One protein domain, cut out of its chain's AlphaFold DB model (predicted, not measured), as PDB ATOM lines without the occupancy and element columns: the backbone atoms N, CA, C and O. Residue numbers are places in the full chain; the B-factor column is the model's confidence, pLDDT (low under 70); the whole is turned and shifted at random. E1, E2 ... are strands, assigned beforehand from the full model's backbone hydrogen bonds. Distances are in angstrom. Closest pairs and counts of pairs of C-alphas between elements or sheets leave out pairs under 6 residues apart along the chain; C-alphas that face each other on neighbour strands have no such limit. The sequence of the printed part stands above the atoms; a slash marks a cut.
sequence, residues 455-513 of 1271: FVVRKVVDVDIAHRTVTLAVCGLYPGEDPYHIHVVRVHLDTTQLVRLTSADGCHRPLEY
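What this domain is: This is residues 455 to 513 of the 1271 residues of an uncharacterized protein of Aphanomyces invadans (UniProt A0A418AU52). Look for one small, strongly twisted sheet, a meander of four strands, each the antiparallel neighbour of the one before, with a tail, residues 501 to 513, that folds back. The 59 printed residues hold no named helix; E1, E2, E3, E4 follow along the chain and across the sheet. The class is all strand, with under half of the residues in named elements; the whole is compact, radius of gyration of the C-alphas 11.3 A, spanning 34 by 23 by 16 A.

How they stand to each other: Start at edge strand E1, residues 456 to 464, which bends by 66 degrees at Lys 459. It forms a hairpin with E2, residues 469 to 475, at 158 degrees; find N 458 and O 473 within hydrogen-bond range, 2.8 A. E2 forms a hairpin with E3, residues 486 to 492, at 153 degrees; N 472 and O 489 are 2.8 A apart. E3 forms a hairpin with E4, residues 498 to 500, at 145 degrees; N 490 and O 499 are 2.8 A apart.

Where its parts are: Find C-alpha 456 at (143.162, 130.868, 227.984); E1 runs 20.9 A, E2 19.2 A, E3 19.7 A and E4 6.6 A, to C-alpha 500 at (137.186, 143.221, 230.755).

The domain as a whole: The farthest C-alphas, Ala 466 and Gly 480, are 35.9 A apart. The printed part has no cut; no link is long; pLDDT is under 70 at residues 509 to 510.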
ATOM      1  N   PHE A 455     143.906 132.259 232.624       93.69
ATOM      2  CA  PHE A 455     142.886 132.206 231.573       93.69
ATOM      3  C   PHE A 455     143.513 131.860 230.221       93.69
ATOM      4  O   PHE A 455     144.681 132.132 229.973       93.69
ATOM      5  N   VAL A 456     142.720 131.298 229.315       94.56
ATOM      6  CA  VAL A 456     143.162 130.868 227.984       94.56
ATOM      7  C   VAL A 456     142.625 131.829 226.930       94.56
ATOM      8  O   VAL A 456     141.417 132.037 226.841       94.56
ATOM      9  N   VAL A 457     143.491 132.386 226.083       95.81
ATOM     10  CA  VAL A 457     143.084 133.096 224.862       95.81
ATOM     11  C   VAL A 457     142.558 132.074 223.860       95.81
ATOM     12  O   VAL A 457     143.308 131.277 223.298       95.81
ATOM     13  N   ARG A 458     141.244 132.094 223.628       90.69
ATOM     14  CA  ARG A 458     140.562 131.179 222.711       90.69
ATOM     15  C   ARG A 458     140.655 131.652 221.265       90.69
ATOM     16  O   ARG A 458     140.769 130.823 220.363       90.69
ATOM     17  N   LYS A 459     140.542 132.966 221.047       89.19
ATOM     18  CA  LYS A 459     140.519 133.585 219.716       89.19
ATOM     19  C   LYS A 459     140.848 135.080 219.794       89.19
ATOM     20  O   LYS A 459     140.402 135.757 220.719       89.19
ATOM     21  N   VAL A 460     141.548 135.595 218.784       90.44
ATOM     22  CA  VAL A 460     141.631 137.038 218.505       90.44
ATOM     23  C   VAL A 460     140.401 137.452 217.696       90.44
ATOM     24  O   VAL A 460     140.124 136.873 216.645       90.44
ATOM     25  N   VAL A 461     139.612 138.383 218.234       85.75
ATOM     26  CA  VAL A 461     138.345 138.839 217.639       85.75
ATOM     27  C   VAL A 461     138.590 139.961 216.634       85.75
ATOM     28  O   VAL A 461     138.013 139.929 215.555       85.75
ATOM     29  N   ASP A 462     139.422 140.935 217.002       82.94
ATOM     30  CA  ASP A 462     139.655 142.160 216.232       82.94
ATOM     31  C   ASP A 462     141.000 142.784 216.641       82.94
ATOM     32  O   ASP A 462     141.362 142.724 217.822       82.94
ATOM     33  N   VAL A 463     141.726 143.370 215.685       84.62
ATOM     34  CA  VAL A 463     142.964 144.133 215.917       84.62
ATOM     35  C   VAL A 463     142.770 145.544 215.365       84.62
ATOM     36  O   VAL A 463     142.790 145.765 214.156       84.62
ATOM     37  N   ASP A 464     142.612 146.513 216.261       83.56
ATOM     38  CA  ASP A 464     142.466 147.922 215.920       83.56
ATOM     39  C   ASP A 464     143.842 148.594 215.905       83.56
ATOM     40  O   ASP A 464     144.374 149.012 216.939       83.56
ATOM     41  N   ILE A 465     144.425 148.684 214.708       84.19
ATOM     42  CA  ILE A 465     145.746 149.286 214.482       84.19
ATOM     43  C   ILE A 465     145.735 150.784 214.822       84.19
ATOM     44  O   ILE A 465     146.718 151.296 215.355       84.19
ATOM     45  N   ALA A 466     144.630 151.487 214.549       81.44
ATOM     46  CA  ALA A 466     144.541 152.934 214.738       81.44
ATOM     47  C   ALA A 466     144.528 153.314 216.224       81.44
ATOM     48  O   ALA A 466     145.212 154.255 216.623       81.44
ATOM     49  N   HIS A 467     143.791 152.563 217.044       84.50
ATOM     50  CA  HIS A 467     143.727 152.771 218.494       84.50
ATOM     51  C   HIS A 467     144.730 151.918 219.278       84.50
ATOM     52  O   HIS A 467     144.771 152.000 220.503       84.50
ATOM     53  N   ARG A 468     145.526 151.093 218.586       91.88
ATOM     54  CA  ARG A 468     146.504 150.162 219.165       91.88
ATOM     55  C   ARG A 468     145.895 149.250 220.227       91.88
ATOM     56  O   ARG A 468     146.455 149.064 221.308       91.88
ATOM     57  N   THR A 469     144.751 148.643 219.910       92.44
ATOM     58  CA  THR A 469     144.089 147.669 220.792       92.44
ATOM     59  C   THR A 469     143.781 146.355 220.086       92.44
ATOM     60  O   THR A 469     143.593 146.307 218.877       92.44
ATOM     61  N   VAL A 470     143.705 145.272 220.857       92.19
ATOM     62  CA  VAL A 470     143.275 143.950 220.402       92.19
ATOM     63  C   VAL A 470     142.128 143.453 221.272       92.19
ATOM     64  O   VAL A 470     142.187 143.510 222.500       92.19
ATOM     65  N   THR A 471     141.067 142.962 220.638       90.62
ATOM     66  CA  THR A 471     139.922 142.351 221.318       90.62
ATOM     67  C   THR A 471     140.064 140.832 221.275       90.62
ATOM     68  O   THR A 471     140.306 140.249 220.217       90.62
ATOM     69  N   LEU A 472     139.913 140.172 222.422       92.88
ATOM     70  CA  LEU A 472     140.168 138.745 222.609       92.88
ATOM     71  C   LEU A 472     138.957 138.047 223.223       92.88
ATOM     72  O   LEU A 472     138.369 138.546 224.179       92.88
ATOM     73  N   ALA A 473     138.650 136.852 222.724       93.12
ATOM     74  CA  ALA A 473     137.785 135.897 223.400       93.12
ATOM     75  C   ALA A 473     138.650 134.998 224.293       93.12
ATOM     76  O   ALA A 473     139.595 134.364 223.809       93.12
ATOM     77  N   VAL A 474     138.331 134.938 225.582       94.94
ATOM     78  CA  VAL A 474     139.105 134.235 226.611       94.94
ATOM     79  C   VAL A 474     138.227 133.287 227.423       94.94
ATOM     80  O   VAL A 474     137.028 133.509 227.538       94.94
ATOM     81  N   CYS A 475     138.821 132.247 227.999       94.00
ATOM     82  CA  CYS A 475     138.152 131.255 228.842       94.00
ATOM     83  C   CYS A 475     138.845 131.155 230.210       94.00
ATOM     84  O   CYS A 475     140.068 131.269 230.277       94.00
ATOM     85  N   GLY A 476     138.085 130.969 231.294       92.56
ATOM     86  CA  GLY A 476     138.631 130.874 232.659       92.56
ATOM     87  C   GLY A 476     139.031 132.216 233.288       92.56
ATOM     88  O   GLY A 476     139.843 132.252 234.203       92.56
ATOM     89  N   LEU A 477     138.482 133.332 232.795       93.69
ATOM     90  CA  LEU A 477     138.829 134.678 233.267       93.69
ATOM     91  C   LEU A 477     138.412 134.938 234.725       93.69
ATOM     92  O   LEU A 477     139.120 135.648 235.446       93.69
ATOM     93  N   TYR A 478     137.270 134.389 235.145       92.50
ATOM     94  CA  TYR A 478     136.694 134.585 236.472       92.50
ATOM     95  C   TYR A 478     136.819 133.309 237.319       92.50
ATOM     96  O   TYR A 478     136.353 132.245 236.910       92.50
ATOM     97  N   PRO A 479     137.449 133.382 238.508       87.88
ATOM     98  CA  PRO A 479     137.510 132.246 239.419       87.88
ATOM     99  C   PRO A 479     136.115 131.810 239.883       87.88
ATOM    100  O   PRO A 479     135.316 132.646 240.296       87.88
ATOM    101  N   GLY A 480     135.858 130.501 239.888       84.75
ATOM    102  CA  GLY A 480     134.598 129.915 240.362       84.75
ATOM    103  C   GLY A 480     133.528 129.727 239.284       84.75
ATOM    104  O   GLY A 480     132.585 128.976 239.518       84.75
ATOM    105  N   GLU A 481     133.695 130.330 238.108       90.94
ATOM    106  CA  GLU A 481     132.837 130.074 236.948       90.94
ATOM    107  C   GLU A 481     133.255 128.794 236.207       90.94
ATOM    108  O   GLU A 481     134.308 128.200 236.475       90.94
ATOM    109  N   ASP A 482     132.428 128.350 235.259       91.38
ATOM    110  CA  ASP A 482     132.831 127.308 234.320       91.38
ATOM    111  C   ASP A 482     134.021 127.819 233.476       91.38
ATOM    112  O   ASP A 482     133.896 128.823 232.768       91.38
ATOM    113  N   PRO A 483     135.192 127.152 233.508       92.06
ATOM    114  CA  PRO A 483     136.417 127.636 232.883       92.06
ATOM    115  C   PRO A 483     136.342 127.649 231.357       92.06
ATOM    116  O   PRO A 483     137.269 128.133 230.717       92.06
ATOM    117  N   TYR A 484     135.275 127.120 230.764       92.38
ATOM    118  CA  TYR A 484     135.019 127.156 229.334       92.38
ATOM    119  C   TYR A 484     134.049 128.266 228.914       92.38
ATOM    120  O   TYR A 484     133.817 128.441 227.710       92.38
ATOM    121  N   HIS A 485     133.463 129.006 229.863       92.31
ATOM    122  CA  HIS A 485     132.731 130.225 229.546       92.31
ATOM    123  C   HIS A 485     133.645 131.177 228.783       92.31
ATOM    124  O   HIS A 485     134.792 131.426 229.157       92.31
ATOM    125  N   ILE A 486     133.149 131.647 227.642       92.62
ATOM    126  CA  ILE A 486     133.852 132.640 226.847       92.62
ATOM    127  C   ILE A 486     133.519 134.006 227.430       92.62
ATOM    128  O   ILE A 486     132.351 134.370 227.462       92.62
ATOM    129  N   HIS A 487     134.539 134.775 227.782       92.69
ATOM    130  CA  HIS A 487     134.445 136.207 228.042       92.69
ATOM    131  C   HIS A 487     135.200 136.979 226.971       92.69
ATOM    132  O   HIS A 487     136.077 136.438 226.294       92.69
ATOM    133  N   VAL A 488     134.891 138.263 226.838       92.44
ATOM    134  CA  VAL A 488     135.606 139.159 225.933       92.44
ATOM    135  C   VAL A 488     136.391 140.190 226.730       92.44
ATOM    136  O   VAL A 488     135.876 140.819 227.658       92.44
ATOM    137  N   VAL A 489     137.652 140.365 226.354       93.25
ATOM    138  CA  VAL A 489     138.560 141.374 226.909       93.25
ATOM    139  C   VAL A 489     139.155 142.209 225.781       93.25
ATOM    140  O   VAL A 489     139.259 141.749 224.646       93.25
ATOM    141  N   ARG A 490     139.572 143.432 226.091       93.25
ATOM    142  CA  ARG A 490     140.340 144.303 225.201       93.25
ATOM    143  C   ARG A 490     141.692 144.594 225.830       93.25
ATOM    144  O   ARG A 490     141.757 144.872 227.022       93.25
ATOM    145  N   VAL A 491     142.757 144.529 225.045       96.69
ATOM    146  CA  VAL A 491     144.133 144.744 225.495       96.69
ATOM    147  C   VAL A 491     144.761 145.842 224.654       96.69
ATOM    148  O   VAL A 491     144.659 145.813 223.432       96.69
ATOM    149  N   HIS A 492     145.400 146.817 225.286       96.06
ATOM    150  CA  HIS A 492     146.182 147.829 224.579       96.06
ATOM    151  C   HIS A 492     147.572 147.276 224.229       96.06
ATOM    152  O   HIS A 492     148.250 146.735 225.101       96.06
ATOM    153  N   LEU A 493     148.015 147.431 222.979       95.00
ATOM    154  CA  LEU A 493     149.254 146.825 222.470       95.00
ATOM    155  C   LEU A 493     150.507 147.400 223.149       95.00
ATOM    156  O   LEU A 493     151.399 146.650 223.527       95.00
ATOM    157  N   ASP A 494     150.541 148.716 223.382       92.75
ATOM    158  CA  ASP A 494     151.737 149.363 223.951       92.75
ATOM    159  C   ASP A 494     151.803 149.327 225.488       92.75
ATOM    160  O   ASP A 494     152.886 149.245 226.063       92.75
ATOM    161  N   THR A 495     150.658 149.411 226.179       94.75
ATOM    162  CA  THR A 495     150.606 149.497 227.652       94.75
ATOM    163  C   THR A 495     150.259 148.175 228.327       94.75
ATOM    164  O   THR A 495     150.272 148.123 229.554       94.75
ATOM    165  N   THR A 496     149.887 147.152 227.544       94.75
ATOM    166  CA  THR A 496     149.347 145.850 227.987       94.75
ATOM    167  C   THR A 496     148.127 145.943 228.908       94.75
ATOM    168  O   THR A 496     147.711 144.955 229.517       94.75
ATOM    169  N   GLN A 497     147.495 147.121 228.990       95.50
ATOM    170  CA  GLN A 497     146.312 147.327 229.812       95.50
ATOM    171  C   GLN A 497     145.167 146.444 229.308       95.50
ATOM    172  O   GLN A 497     144.702 146.609 228.180       95.50
ATOM    173  N   LEU A 498     144.695 145.545 230.174       94.94
ATOM    174  CA  LEU A 498     143.561 144.664 229.917       94.94
ATOM    175  C   LEU A 498     142.283 145.244 230.531       94.94
ATOM    176  O   LEU A 498     142.200 145.473 231.737       94.94
ATOM    177  N   VAL A 499     141.264 145.419 229.696       93.56
ATOM    178  CA  VAL A 499     139.908 145.822 230.069       93.56
ATOM    179  C   VAL A 499     138.972 144.641 229.841       93.56
ATOM    180  O   VAL A 499     138.920 144.077 228.750       93.56
ATOM    181  N   ARG A 500     138.223 144.252 230.874       93.06
ATOM    182  CA  ARG A 500     137.186 143.221 230.755       93.06
ATOM    183  C   ARG A 500     135.941 143.865 230.164       93.06
ATOM    184  O   ARG A 500     135.488 144.871 230.701       93.06
ATOM    185  N   LEU A 501     135.429 143.312 229.069       89.94
ATOM    186  CA  LEU A 501     134.190 143.796 228.468       89.94
ATOM    187  C   LEU A 501     133.010 143.074 229.120       89.94
ATOM    188  O   LEU A 501     132.159 143.713 229.711       89.94
ATOM    189  N   THR A 502     133.013 141.744 229.139       89.81
ATOM    190  CA  THR A 502     131.934 140.941 229.744       89.81
ATOM    191  C   THR A 502     132.235 140.548 231.189       89.81
ATOM    192  O   THR A 502     133.383 140.215 231.487       89.81
ATOM    193  N   SER A 503     131.213 140.493 232.049       88.38
ATOM    194  CA  SER A 503     131.362 140.135 233.471       88.38
ATOM    195  C   SER A 503     130.257 139.248 234.056       88.38
ATOM    196  O   SER A 503     130.254 139.044 235.266       88.38
ATOM    197  N   ALA A 504     129.284 138.805 233.257       85.81
ATOM    198  CA  ALA A 504     128.233 137.910 233.739       85.81
ATOM    199  C   ALA A 504     128.721 136.454 233.708       85.81
ATOM    200  O   ALA A 504     129.468 136.087 232.805       85.81
ATOM    201  N   ASP A 505     128.266 135.633 234.658       87.75
ATOM    202  CA  ASP A 505     128.558 134.195 234.685       87.75
ATOM    203  C   ASP A 505     127.796 133.479 233.558       87.75
ATOM    204  O   ASP A 505     126.645 133.054 233.704       87.75
ATOM    205  N   GLY A 506     128.429 133.399 232.388       85.00
ATOM    206  CA  GLY A 506     127.844 132.828 231.184       85.00
ATOM    207  C   GLY A 506     128.819 132.766 230.012       85.00
ATOM    208  O   GLY A 506     129.864 133.408 229.981       85.00
ATOM    209  N   CYS A 507     128.474 131.963 229.006       87.69
ATOM    210  CA  CYS A 507     129.281 131.845 227.795       87.69
ATOM    211  C   CYS A 507     128.855 132.880 226.744       87.69
ATOM    212  O   CYS A 507     127.833 132.703 226.075       87.69
ATOM    213  N   HIS A 508     129.670 133.919 226.560       85.88
ATOM    214  CA  HIS A 508     129.426 135.014 225.622       85.88
ATOM    215  C   HIS A 508     129.941 134.666 224.215       85.88
ATOM    216  O   HIS A 508     131.124 134.400 223.998       85.88
ATOM    217  N   ARG A 509     129.050 134.647 223.222       69.31
ATOM    218  CA  ARG A 509     129.393 134.409 221.801       69.31
ATOM    219  C   ARG A 509     129.528 135.754 221.073       69.31
ATOM    220  O   ARG A 509     129.085 136.738 221.653       69.31
ATOM    221  N   PRO A 510     130.204 135.833 219.897       61.34
ATOM    222  CA  PRO A 510     130.849 137.060 219.424       61.34
ATOM    223  C   PRO A 510     129.974 138.285 219.637       61.34
ATOM    224  O   PRO A 510     128.858 138.335 219.123       61.34
ATOM    225  N   LEU A 511     130.482 139.221 220.437       72.00
ATOM    226  CA  LEU A 511     129.735 140.416 220.777       72.00
ATOM    227  C   LEU A 511     129.410 141.170 219.492       72.00
ATOM    228  O   LEU A 511     130.274 141.384 218.639       72.00
ATOM    229  N   GLU A 512     128.151 141.557 219.361       71.44
ATOM    230  CA  GLU A 512     127.734 142.455 218.301       71.44
ATOM    231  C   GLU A 512     128.054 143.880 218.745       71.44
ATOM    232  O   GLU A 512     127.583 144.326 219.790       71.44
ATOM    233  N   TYR A 513     128.884 144.580 217.979       72.19
ATOM    234  CA  TYR A 513     129.287 145.951 218.280       72.19
ATOM    235  C   TYR A 513     128.413 146.961 217.536       72.19
ATOM    236  O   TYR A 513     127.895 146.669 216.455       72.19
TER     237      TYR A 513